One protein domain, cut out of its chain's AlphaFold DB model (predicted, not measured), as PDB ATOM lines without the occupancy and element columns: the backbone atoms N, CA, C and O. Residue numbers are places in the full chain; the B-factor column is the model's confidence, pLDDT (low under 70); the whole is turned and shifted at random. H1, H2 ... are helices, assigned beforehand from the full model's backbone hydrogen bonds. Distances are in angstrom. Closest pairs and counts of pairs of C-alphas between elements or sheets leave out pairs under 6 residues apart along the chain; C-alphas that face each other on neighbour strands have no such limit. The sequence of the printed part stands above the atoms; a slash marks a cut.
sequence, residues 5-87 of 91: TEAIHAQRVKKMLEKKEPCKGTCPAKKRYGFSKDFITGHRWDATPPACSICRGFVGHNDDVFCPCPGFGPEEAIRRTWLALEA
ATOM      1  N   THR A   5     235.022 205.146 252.678       81.81
ATOM      2  CA  THR A   5     235.492 203.811 252.275       81.81
ATOM      3  C   THR A   5     234.862 203.399 250.948       81.81
ATOM      4  O   THR A   5     233.828 203.948 250.556       81.81
ATOM      5  N   GLU A   6     235.453 202.407 250.276       85.19
ATOM      6  CA  GLU A   6     234.887 201.812 249.056       85.19
ATOM      7  C   GLU A   6     233.453 201.317 249.282       85.19
ATOM      8  O   GLU A   6     232.569 201.648 248.501       85.19
ATOM      9  N   ALA A   7     233.178 200.651 250.407       86.44
ATOM     10  CA  ALA A   7     231.834 200.183 250.747       86.44
ATOM     11  C   ALA A   7     230.811 201.331 250.886       86.44
ATOM     12  O   ALA A   7     229.684 201.234 250.399       86.44
ATOM     13  N   ILE A   8     231.197 202.456 251.506       85.19
ATOM     14  CA  ILE A   8     230.333 203.649 251.585       85.19
ATOM     15  C   ILE A   8     230.100 204.233 250.187       85.19
ATOM     16  O   ILE A   8     229.000 204.707 249.892       85.19
ATOM     17  N   HIS A   9     231.120 204.219 249.326       85.50
ATOM     18  CA  HIS A   9     230.995 204.659 247.941       85.50
ATOM     19  C   HIS A   9     230.034 203.758 247.159       85.50
ATOM     20  O   HIS A   9     229.076 204.267 246.585       85.50
ATOM     21  N   ALA A  10     230.220 202.440 247.226       88.56
ATOM     22  CA  ALA A  10     229.388 201.427 246.586       88.56
ATOM     23  C   ALA A  10     227.905 201.577 246.955       88.56
ATOM     24  O   ALA A  10     227.056 201.694 246.073       88.56
ATOM     25  N   GLN A  11     227.587 201.712 248.247       89.06
ATOM     26  CA  GLN A  11     226.208 201.931 248.704       89.06
ATOM     27  C   GLN A  11     225.573 203.199 248.118       89.06
ATOM     28  O   GLN A  11     224.369 203.249 247.869       89.06
ATOM     29  N   ARG A  12     226.360 204.259 247.919       86.88
ATOM     30  CA  ARG A  12     225.857 205.513 247.342       86.88
ATOM     31  C   ARG A  12     225.735 205.459 245.836       86.88
ATOM     32  O   ARG A  12     224.809 206.060 245.303       86.88
ATOM     33  N   VAL A  13     226.658 204.767 245.180       87.06
ATOM     34  CA  VAL A  13     226.585 204.476 243.753       87.06
ATOM     35  C   VAL A  13     225.331 203.658 243.475       87.06
ATOM     36  O   VAL A  13     224.545 204.084 242.643       87.06
ATOM     37  N   LYS A  14     225.046 202.598 244.243       89.56
ATOM     38  CA  LYS A  14     223.788 201.838 244.135       89.56
ATOM     39  C   LYS A  14     222.558 202.757 244.168       89.56
ATOM     40  O   LYS A  14     221.795 202.803 243.212       89.56
ATOM     41  N   LYS A  15     222.454 203.608 245.197       88.06
ATOM     42  CA  LYS A  15     221.366 204.603 245.327       88.06
ATOM     43  C   LYS A  15     221.308 205.627 244.192       88.06
ATOM     44  O   LYS A  15     220.286 206.278 243.997       88.06
ATOM     45  N   MET A  16     222.424 205.875 243.512       85.75
ATOM     46  CA  MET A  16     222.482 206.747 242.342       85.75
ATOM     47  C   MET A  16     221.982 206.016 241.094       85.75
ATOM     48  O   MET A  16     221.223 206.610 240.336       85.75
ATOM     49  N   LEU A  17     222.369 204.749 240.915       86.62
ATOM     50  CA  LEU A  17     221.942 203.885 239.809       86.62
ATOM     51  C   LEU A  17     220.437 203.587 239.841       86.62
ATOM     52  O   LEU A  17     219.831 203.455 238.788       86.62
ATOM     53  N   GLU A  18     219.826 203.549 241.024       87.75
ATOM     54  CA  GLU A  18     218.378 203.355 241.211       87.75
ATOM     55  C   GLU A  18     217.528 204.587 240.827       87.75
ATOM     56  O   GLU A  18     216.299 204.542 240.863       87.75
ATOM     57  N   LYS A  19     218.148 205.724 240.479       85.69
ATOM     58  CA  LYS A  19     217.418 206.932 240.067       85.69
ATOM     59  C   LYS A  19     216.983 206.847 238.609       85.69
ATOM     60  O   LYS A  19     217.635 206.210 237.795       85.69
ATOM     61  N   LYS A  20     215.955 207.626 238.255       83.56
ATOM     62  CA  LYS A  20     215.481 207.768 236.867       83.56
ATOM     63  C   LYS A  20     216.584 208.217 235.895       83.56
ATOM     64  O   LYS A  20     216.572 207.815 234.740       83.56
ATOM     65  N   GLU A  21     217.531 209.037 236.358       81.12
ATOM     66  CA  GLU A  21     218.626 209.568 235.531       81.12
ATOM     67  C   GLU A  21     219.973 209.521 236.286       81.12
ATOM     68  O   GLU A  21     220.453 210.548 236.777       81.12
ATOM     69  N   PRO A  22     220.613 208.339 236.407       79.44
ATOM     70  CA  PRO A  22     221.819 208.147 237.222       79.44
ATOM     71  C   PRO A  22     223.007 209.002 236.780       79.44
ATOM     72  O   PRO A  22     223.783 209.475 237.606       79.44
ATOM     73  N   CYS A  23     223.115 209.239 235.472       76.25
ATOM     74  CA  CYS A  23     224.216 209.973 234.856       76.25
ATOM     75  C   CYS A  23     224.038 211.499 234.832       76.25
ATOM     76  O   CYS A  23     224.974 212.199 234.459       76.25
ATOM     77  N   LYS A  24     222.875 212.032 235.238       71.88
ATOM     78  CA  LYS A  24     222.643 213.486 235.359       71.88
ATOM     79  C   LYS A  24     222.871 214.016 236.782       71.88
ATOM     80  O   LYS A  24     222.645 215.190 237.059       71.88
ATOM     81  N   GLY A  25     223.261 213.143 237.712       63.66
ATOM     82  CA  GLY A  25     223.394 213.457 239.132       63.66
ATOM     83  C   GLY A  25     224.785 213.930 239.558       63.66
ATOM     84  O   GLY A  25     225.794 213.680 238.909       63.66
ATOM     85  N   THR A  26     224.849 214.572 240.726       66.25
ATOM     86  CA  THR A  26     226.109 214.915 241.403       66.25
ATOM     87  C   THR A  26     226.867 213.660 241.848       66.25
ATOM     88  O   THR A  26     226.252 212.700 242.319       66.25
ATOM     89  N   CYS A  27     228.202 213.720 241.823       74.56
ATOM     90  CA  CYS A  27     229.092 212.677 242.336       74.56
ATOM     91  C   CYS A  27     228.650 212.135 243.723       74.56
ATOM     92  O   CYS A  27     228.446 212.923 244.663       74.56
ATOM     93  N   PRO A  28     228.561 210.798 243.909       75.25
ATOM     94  CA  PRO A  28     228.109 210.170 245.157       75.25
ATOM     95  C   PRO A  28     229.050 210.432 246.344       75.25
ATOM     96  O   PRO A  28     228.675 210.266 247.511       75.25
ATOM     97  N   ALA A  29     230.275 210.878 246.074       68.12
ATOM     98  CA  ALA A  29     231.259 211.160 247.102       68.12
ATOM     99  C   ALA A  29     230.860 212.356 247.995       68.12
ATOM    100  O   ALA A  29     231.019 212.238 249.208       68.12
ATOM    101  N   LYS A  30     230.198 213.398 247.445       62.47
ATOM    102  CA  LYS A  30     229.732 214.654 248.100       62.47
ATOM    103  C   LYS A  30     230.761 215.374 249.011       62.47
ATOM    104  O   LYS A  30     231.530 214.768 249.744       62.47
ATOM    105  N   LYS A  31     230.726 216.714 249.044       51.97
ATOM    106  CA  LYS A  31     231.743 217.600 249.674       51.97
ATOM    107  C   LYS A  31     232.000 217.380 251.176       51.97
ATOM    108  O   LYS A  31     232.964 217.896 251.722       51.97
ATOM    109  N   ARG A  32     231.143 216.613 251.860       45.22
ATOM    110  CA  ARG A  32     231.121 216.463 253.327       45.22
ATOM    111  C   ARG A  32     232.051 215.372 253.880       45.22
ATOM    112  O   ARG A  32     232.172 215.253 255.096       45.22
ATOM    113  N   TYR A  33     232.682 214.573 253.023       45.66
ATOM    114  CA  TYR A  33     233.667 213.574 253.435       45.66
ATOM    115  C   TYR A  33     235.038 214.104 253.044       45.66
ATOM    116  O   TYR A  33     235.314 214.277 251.865       45.66
ATOM    117  N   GLY A  34     235.858 214.447 254.037       38.78
ATOM    118  CA  GLY A  34     237.227 214.891 253.799       38.78
ATOM    119  C   GLY A  34     237.969 213.783 253.066       38.78
ATOM    120  O   GLY A  34     238.067 212.667 253.577       38.78
ATOM    121  N   PHE A  35     238.420 214.073 251.854       46.22
ATOM    122  CA  PHE A  35     239.270 213.161 251.106       46.22
ATOM    123  C   PHE A  35     240.722 213.370 251.549       46.22
ATOM    124  O   PHE A  35     241.094 214.477 251.946       46.22
ATOM    125  N   SER A  36     241.534 212.307 251.525       40.44
ATOM    126  CA  SER A  36     242.979 212.443 251.726       40.44
ATOM    127  C   SER A  36     243.563 213.370 250.652       40.44
ATOM    128  O   SER A  36     242.970 213.550 249.584       40.44
ATOM    129  N   LYS A  37     244.714 213.988 250.946       39.22
ATOM    130  CA  LYS A  37     245.376 214.979 250.080       39.22
ATOM    131  C   LYS A  37     245.614 214.486 248.640       39.22
ATOM    132  O   LYS A  37     245.693 215.308 247.736       39.22
ATOM    133  N   ASP A  38     245.599 213.175 248.413       41.84
ATOM    134  CA  ASP A  38     245.808 212.520 247.112       41.84
ATOM    135  C   ASP A  38     244.604 212.625 246.149       41.84
ATOM    136  O   ASP A  38     244.670 212.200 245.000       41.84
ATOM    137  N   PHE A  39     243.468 213.172 246.603       46.50
ATOM    138  CA  PHE A  39     242.200 213.243 245.853       46.50
ATOM    139  C   PHE A  39     241.782 214.679 245.482       46.50
ATOM    140  O   PHE A  39     240.628 214.909 245.108       46.50
ATOM    141  N   ILE A  40     242.682 215.655 245.604       42.31
ATOM    142  CA  ILE A  40     242.369 217.079 245.457       42.31
ATOM    143  C   ILE A  40     242.698 217.550 244.035       42.31
ATOM    144  O   ILE A  40     243.806 217.987 243.753       42.31
ATOM    145  N   THR A  41     241.707 217.524 243.145       44.34
ATOM    146  CA  THR A  41     241.667 218.441 241.996       44.34
ATOM    147  C   THR A  41     240.326 219.171 242.019       44.34
ATOM    148  O   THR A  41     239.273 218.561 242.219       44.34
ATOM    149  N   GLY A  42     240.372 220.501 241.912       42.06
ATOM    150  CA  GLY A  42     239.266 221.430 242.195       42.06
ATOM    151  C   GLY A  42     238.006 221.265 241.338       42.06
ATOM    152  O   GLY A  42     236.983 221.848 241.670       42.06
ATOM    153  N   HIS A  43     238.046 220.410 240.317       46.16
ATOM    154  CA  HIS A  43     236.987 220.201 239.324       46.16
ATOM    155  C   HIS A  43     235.948 219.134 239.711       46.16
ATOM    156  O   HIS A  43     235.053 218.792 238.945       46.16
ATOM    157  N   ARG A  44     236.048 218.551 240.915       51.94
ATOM    158  CA  ARG A  44     235.234 217.380 241.306       51.94
ATOM    159  C   ARG A  44     233.777 217.675 241.690       51.94
ATOM    160  O   ARG A  44     233.001 216.742 241.906       51.94
ATOM    161  N   TRP A  45     233.418 218.953 241.783       50.47
ATOM    162  CA  TRP A  45     232.040 219.418 241.981       50.47
ATOM    163  C   TRP A  45     231.444 220.049 240.724       50.47
ATOM    164  O   TRP A  45     230.279 220.443 240.764       50.47
ATOM    165  N   ASP A  46     232.220 220.124 239.640       50.62
ATOM    166  CA  ASP A  46     231.735 220.580 238.345       50.62
ATOM    167  C   ASP A  46     230.742 219.553 237.785       50.62
ATOM    168  O   ASP A  46     230.658 218.417 238.261       50.62
ATOM    169  N   ALA A  47     229.965 219.943 236.774       47.78
ATOM    170  CA  ALA A  47     228.948 219.079 236.169       47.78
ATOM    171  C   ALA A  47     229.520 217.734 235.664       47.78
ATOM    172  O   ALA A  47     228.800 216.738 235.608       47.78
ATOM    173  N   THR A  48     230.821 217.688 235.359       53.94
ATOM    174  CA  THR A  48     231.547 216.507 234.875       53.94
ATOM    175  C   THR A  48     232.890 216.358 235.599       53.94
ATOM    176  O   THR A  48     233.931 216.732 235.060       53.94
ATOM    177  N   PRO A  49     232.898 215.829 236.832       58.22
ATOM    178  CA  PRO A  49     234.129 215.657 237.583       58.22
ATOM    179  C   PRO A  49     234.961 214.486 237.029       58.22
ATOM    180  O   PRO A  49     234.374 213.520 236.533       58.22
ATOM    181  N   PRO A  50     236.299 214.507 237.170       62.16
ATOM    182  CA  PRO A  50     237.140 213.370 236.800       62.16
ATOM    183  C   PRO A  50     236.780 212.125 237.624       62.16
ATOM    184  O   PRO A  50     236.418 212.229 238.806       62.16
ATOM    185  N   ALA A  51     236.900 210.934 237.029       67.38
ATOM    186  CA  ALA A  51     236.602 209.681 237.715       67.38
ATOM    187  C   ALA A  51     237.533 209.467 238.925       67.38
ATOM    188  O   ALA A  51     238.764 209.453 238.814       67.38
ATOM    189  N   CYS A  52     236.942 209.257 240.108       72.94
ATOM    190  CA  CYS A  52     237.706 208.872 241.296       72.94
ATOM    191  C   CYS A  52     238.225 207.431 241.168       72.94
ATOM    192  O   CYS A  52     237.643 206.632 240.436       72.94
ATOM    193  N   SER A  53     239.281 207.074 241.906       73.38
ATOM    194  CA  SER A  53     239.893 205.736 241.825       73.38
ATOM    195  C   SER A  53     238.908 204.587 242.074       73.38
ATOM    196  O   SER A  53     239.032 203.540 241.449       73.38
ATOM    197  N   ILE A  54     237.892 204.791 242.924       77.50
ATOM    198  CA  ILE A  54     236.843 203.790 243.165       77.50
ATOM    199  C   ILE A  54     235.989 203.597 241.904       77.50
ATOM    200  O   ILE A  54     235.796 202.470 241.461       77.50
ATOM    201  N   CYS A  55     235.531 204.685 241.271       77.38
ATOM    202  CA  CYS A  55     234.785 204.596 240.010       77.38
ATOM    203  C   CYS A  55     235.632 203.992 238.882       77.38
ATOM    204  O   CYS A  55     235.094 203.251 238.067       77.38
ATOM    205  N   ARG A  56     236.945 204.260 238.840       77.12
ATOM    206  CA  ARG A  56     237.849 203.611 237.875       77.12
ATOM    207  C   ARG A  56     237.894 202.107 238.084       77.12
ATOM    208  O   ARG A  56     237.730 201.361 237.126       77.12
ATOM    209  N   GLY A  57     238.036 201.680 239.339       74.19
ATOM    210  CA  GLY A  57     238.011 200.269 239.713       74.19
ATOM    211  C   GLY A  57     236.677 199.586 239.415       74.19
ATOM    212  O   GLY A  57     236.662 198.390 239.150       74.19
ATOM    213  N   PHE A  58     235.563 200.324 239.429       78.69
ATOM    214  CA  PHE A  58     234.254 199.774 239.070       78.69
ATOM    215  C   PHE A  58     234.038 199.703 237.557       78.69
ATOM    216  O   PHE A  58     233.541 198.707 237.053       78.69
ATOM    217  N   VAL A  59     234.399 200.741 236.803       74.69
ATOM    218  CA  VAL A  59     234.040 200.817 235.375       74.69
ATOM    219  C   VAL A  59     235.160 200.310 234.452       74.69
ATOM    220  O   VAL A  59     234.959 200.139 233.248       74.69
ATOM    221  N   GLY A  60     236.348 200.033 235.002       70.19
ATOM    222  CA  GLY A  60     237.531 199.675 234.217       70.19
ATOM    223  C   GLY A  60     237.961 200.821 233.300       70.19
ATOM    224  O   GLY A  60     238.381 200.592 232.169       70.19
ATOM    225  N   HIS A  61     237.771 202.064 233.756       68.44
ATOM    226  CA  HIS A  61     238.099 203.267 232.999       68.44
ATOM    227  C   HIS A  61     239.443 203.816 233.467       68.44
ATOM    228  O   HIS A  61     239.568 204.225 234.620       68.44
ATOM    229  N   ASN A  62     240.428 203.831 232.572       65.31
ATOM    230  CA  ASN A  62     241.746 204.408 232.842       65.31
ATOM    231  C   ASN A  62     241.849 205.879 232.426       65.31
ATOM    232  O   ASN A  62     242.910 206.470 232.586       65.31
ATOM    233  N   ASP A  63     240.772 206.467 231.898       61.81
ATOM    234  CA  ASP A  63     240.776 207.878 231.540       61.81
ATOM    235  C   ASP A  63     240.542 208.735 232.794       61.81
ATOM    236  O   ASP A  63     239.542 208.600 233.511       61.81
ATOM    237  N   ASP A  64     241.519 209.587 233.089       58.66
ATOM    238  CA  ASP A  64     241.525 210.485 234.237       58.66
ATOM    239  C   ASP A  64     240.605 211.695 234.041       58.66
ATOM    240  O   ASP A  64     240.359 212.432 234.999       58.66
ATOM    241  N   VAL A  65     240.109 211.917 232.822       56.88
ATOM    242  CA  VAL A  65     239.557 213.216 232.437       56.88
ATOM    243  C   VAL A  65     238.063 213.337 232.762       56.88
ATOM    244  O   VAL A  65     237.624 214.411 233.175       56.88
ATOM    245  N   PHE A  66     237.276 212.255 232.686       63.84
ATOM    246  CA  PHE A  66     235.813 212.344 232.807       63.84
ATOM    247  C   PHE A  66     235.175 211.294 233.720       63.84
ATOM    248  O   PHE A  66     235.702 210.210 233.965       63.84
ATOM    249  N   CYS A  67     233.986 211.625 234.230       69.62
ATOM    250  CA  CYS A  67     233.070 210.653 234.820       69.62
ATOM    251  C   CYS A  67     232.756 209.558 233.774       69.62
ATOM    252  O   CYS A  67     232.657 209.878 232.587       69.62
ATOM    253  N   PRO A  68     232.548 208.285 234.163       71.81
ATOM    254  CA  PRO A  68     232.385 207.212 233.182       71.81
ATOM    255  C   PRO A  68     231.157 207.368 232.269       71.81
ATOM    256  O   PRO A  68     231.156 206.843 231.160       71.81
ATOM    257  N   CYS A  69     230.128 208.103 232.707       76.00
ATOM    258  CA  CYS A  69     228.915 208.344 231.920       76.00
ATOM    259  C   CYS A  69     229.189 209.106 230.598       76.00
ATOM    260  O   CYS A  69     228.747 208.622 229.561       76.00
ATOM    261  N   PRO A  70     229.908 210.250 230.585       71.81
ATOM    262  CA  PRO A  70     230.378 210.870 229.342       71.81
ATOM    263  C   PRO A  70     231.275 209.987 228.462       71.81
ATOM    264  O   PRO A  70     231.178 210.076 227.244       71.81
ATOM    265  N   GLY A  71     232.137 209.155 229.058       73.88
ATOM    266  CA  GLY A  71     233.120 208.356 228.314       73.88
ATOM    267  C   GLY A  71     232.533 207.127 227.608       73.88
ATOM    268  O   GLY A  71     232.867 206.863 226.459       73.88
ATOM    269  N   PHE A  72     231.650 206.380 228.276       77.12
ATOM    270  CA  PHE A  72     231.044 205.153 227.730       77.12
ATOM    271  C   PHE A  72     229.614 205.336 227.215       77.12
ATOM    272  O   PHE A  72     229.071 204.447 226.563       77.12
ATOM    273  N   GLY A  73     228.982 206.458 227.545       81.94
ATOM    274  CA  GLY A  73     227.538 206.617 227.457       81.94
ATOM    275  C   GLY A  73     226.820 206.090 228.713       81.94
ATOM    276  O   GLY A  73     227.359 205.252 229.447       81.94
ATOM    277  N   PRO A  74     225.594 206.574 228.996       83.12
ATOM    278  CA  PRO A  74     224.889 206.246 230.234       83.12
ATOM    279  C   PRO A  74     224.635 204.752 230.446       83.12
ATOM    280  O   PRO A  74     224.856 204.251 231.545       83.12
ATOM    281  N   GLU A  75     224.195 204.037 229.410       87.19
ATOM    282  CA  GLU A  75     223.820 202.622 229.513       87.19
ATOM    283  C   GLU A  75     225.020 201.735 229.859       87.19
ATOM    284  O   GLU A  75     224.973 200.972 230.826       87.19
ATOM    285  N   GLU A  76     226.126 201.880 229.127       87.81
ATOM    286  CA  GLU A  76     227.327 201.071 229.343       87.81
ATOM    287  C   GLU A  76     228.011 201.416 230.673       87.81
ATOM    288  O   GLU A  76     228.464 200.521 231.391       87.81
ATOM    289  N   ALA A  77     228.021 202.697 231.060       86.38
ATOM    290  CA  ALA A  77     228.520 203.113 232.366       86.38
ATOM    291  C   ALA A  77     227.705 202.484 233.510       86.38
ATOM    292  O   ALA A  77     228.284 201.966 234.469       86.38
ATOM    293  N   ILE A  78     226.371 202.484 233.406       87.81
ATOM    294  CA  ILE A  78     225.476 201.861 234.389       87.81
ATOM    295  C   ILE A  78     225.706 200.346 234.440       87.81
ATOM    296  O   ILE A  78     225.906 199.807 235.529       87.81
ATOM    297  N   ARG A  79     225.747 199.669 233.283       90.56
ATOM    298  CA  ARG A  79     225.951 198.215 233.181       90.56
ATOM    299  C   ARG A  79     227.251 197.770 233.844       90.56
ATOM    300  O   ARG A  79     227.237 196.892 234.703       90.56
ATOM    301  N   ARG A  80     228.374 198.402 233.492       89.25
ATOM    302  CA  ARG A  80     229.693 198.099 234.074       89.25
ATOM    303  C   ARG A  80     229.729 198.344 235.574       89.25
ATOM    304  O   ARG A  80     230.288 197.543 236.315       89.25
ATOM    305  N   THR A  81     229.104 199.430 236.022       88.94
ATOM    306  CA  THR A  81     229.045 199.746 237.449       88.94
ATOM    307  C   THR A  81     228.255 198.685 238.216       88.94
ATOM    308  O   THR A  81     228.715 198.253 239.268       88.94
ATOM    309  N   TRP A  82     227.114 198.221 237.692       90.50
ATOM    310  CA  TRP A  82     226.351 197.118 238.291       90.50
ATOM    311  C   TRP A  82     227.169 195.825 238.373       90.50
ATOM    312  O   TRP A  82     227.292 195.267 239.460       90.50
ATOM    313  N   LEU A  83     227.806 195.412 237.274       91.56
ATOM    314  CA  LEU A  83     228.648 194.210 237.244       91.56
ATOM    315  C   LEU A  83     229.790 194.269 238.266       91.56
ATOM    316  O   LEU A  83     230.094 193.281 238.925       91.56
ATOM    317  N   ALA A  84     230.420 195.431 238.429       90.94
ATOM    318  CA  ALA A  84     231.501 195.573 239.396       90.94
ATOM    319  C   ALA A  84     231.018 195.584 240.847       90.94
ATOM    320  O   ALA A  84     231.729 195.094 241.723       90.94
ATOM    321  N   LEU A  85     229.829 196.131 241.115       90.44
ATOM    322  CA  LEU A  85     229.211 196.030 242.435       90.44
ATOM    323  C   LEU A  85     228.900 194.566 242.781       90.44
ATOM    324  O   LEU A  85     229.176 194.158 243.908       90.44
ATOM    325  N   GLU A  86     228.390 193.789 241.823       92.25
ATOM    326  CA  GLU A  86     228.086 192.358 241.980       92.25
ATOM    327  C   GLU A  86     229.363 191.538 242.199       92.25
ATOM    328  O   GLU A  86     229.492 190.839 243.201       92.25
ATOM    329  N   ALA A  87     230.369 191.709 241.336       91.12
ATOM    330  CA  ALA A  87     231.647 191.003 241.433       91.12
ATOM    331  C   ALA A  87     232.395 191.271 242.753       91.12
ATOM    332  O   ALA A  87     233.189 190.447 243.203       91.12
TER     333      ALA A  87
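This is residues 5 to 87 of the 91 residues of an uncharacterized protein of marine sediment metagenome (UniProt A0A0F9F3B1). Three helices, H1, H2 and H4, have their centres in a triangle, with the short H3 at the first end of H4, while a wide loop within residues 18 to 52 swings away from them and makes the other end of the longest axis near Lys 37. H4 is the longest helix, and H2 stands about perpendicular to it. The printed part has 83 residues with four named helices, H1, H2, H3 and H4 in that order, and no named strand. The class is all helix, though under half of the residues, 38 of 83, are in named elements. The whole is compact, with a radius of gyration of the C-alphas of 11.8 A and spans of 31 by 23 by 23 A.

H1, residues 6 to 17, is close to but not clearly touching H2, residues 53 to 59; their closest C-alphas, of Glu 6 and Ile 54, are 6.5 A apart. They run the same way at a steep tilt of 48 degrees. H1 only just touches H4, residues 74 to 87, with 3 pairs of C-alphas within 8 A, the closest those of Leu 17 and Ile 78 at 6.8 A. They run opposite ways at a steep tilt of 40 degrees. H2 touches H4, about perpendicular at 77 degrees; their closest C-alphas, of Phe 58 and Ala 84, are 5.0 A apart. H3, residues 68 to 72, touches H4 only at the corner, with residues 76 to 78 of H4 alone; the closest C-alphas, of Cys 69 and Ala 77, are 5.3 A apart. H1 and H3 are apart. In H1, H2, H3 and H4 every O i to N i+4 pair is within hydrogen-bond range.

H1 begins at C-alpha 6 (234.887, 201.812, 249.056) and measures 16.0 A from first to last C-alpha. H2 measures 10.0 A, H3 6.0 A and H4 20.1 A, ending at C-alpha 87 (231.647, 191.003, 241.433).

The C-alphas of Lys 20 and Lys 37, the two farthest apart, are 33.5 A apart. The printed part has no cut. The link from H1 to H2 is long, with 35 residues. Mean pLDDT of the printed part is 71.5, and residues 25 to 26, 29 to 51 and 61 to 67 are under 70.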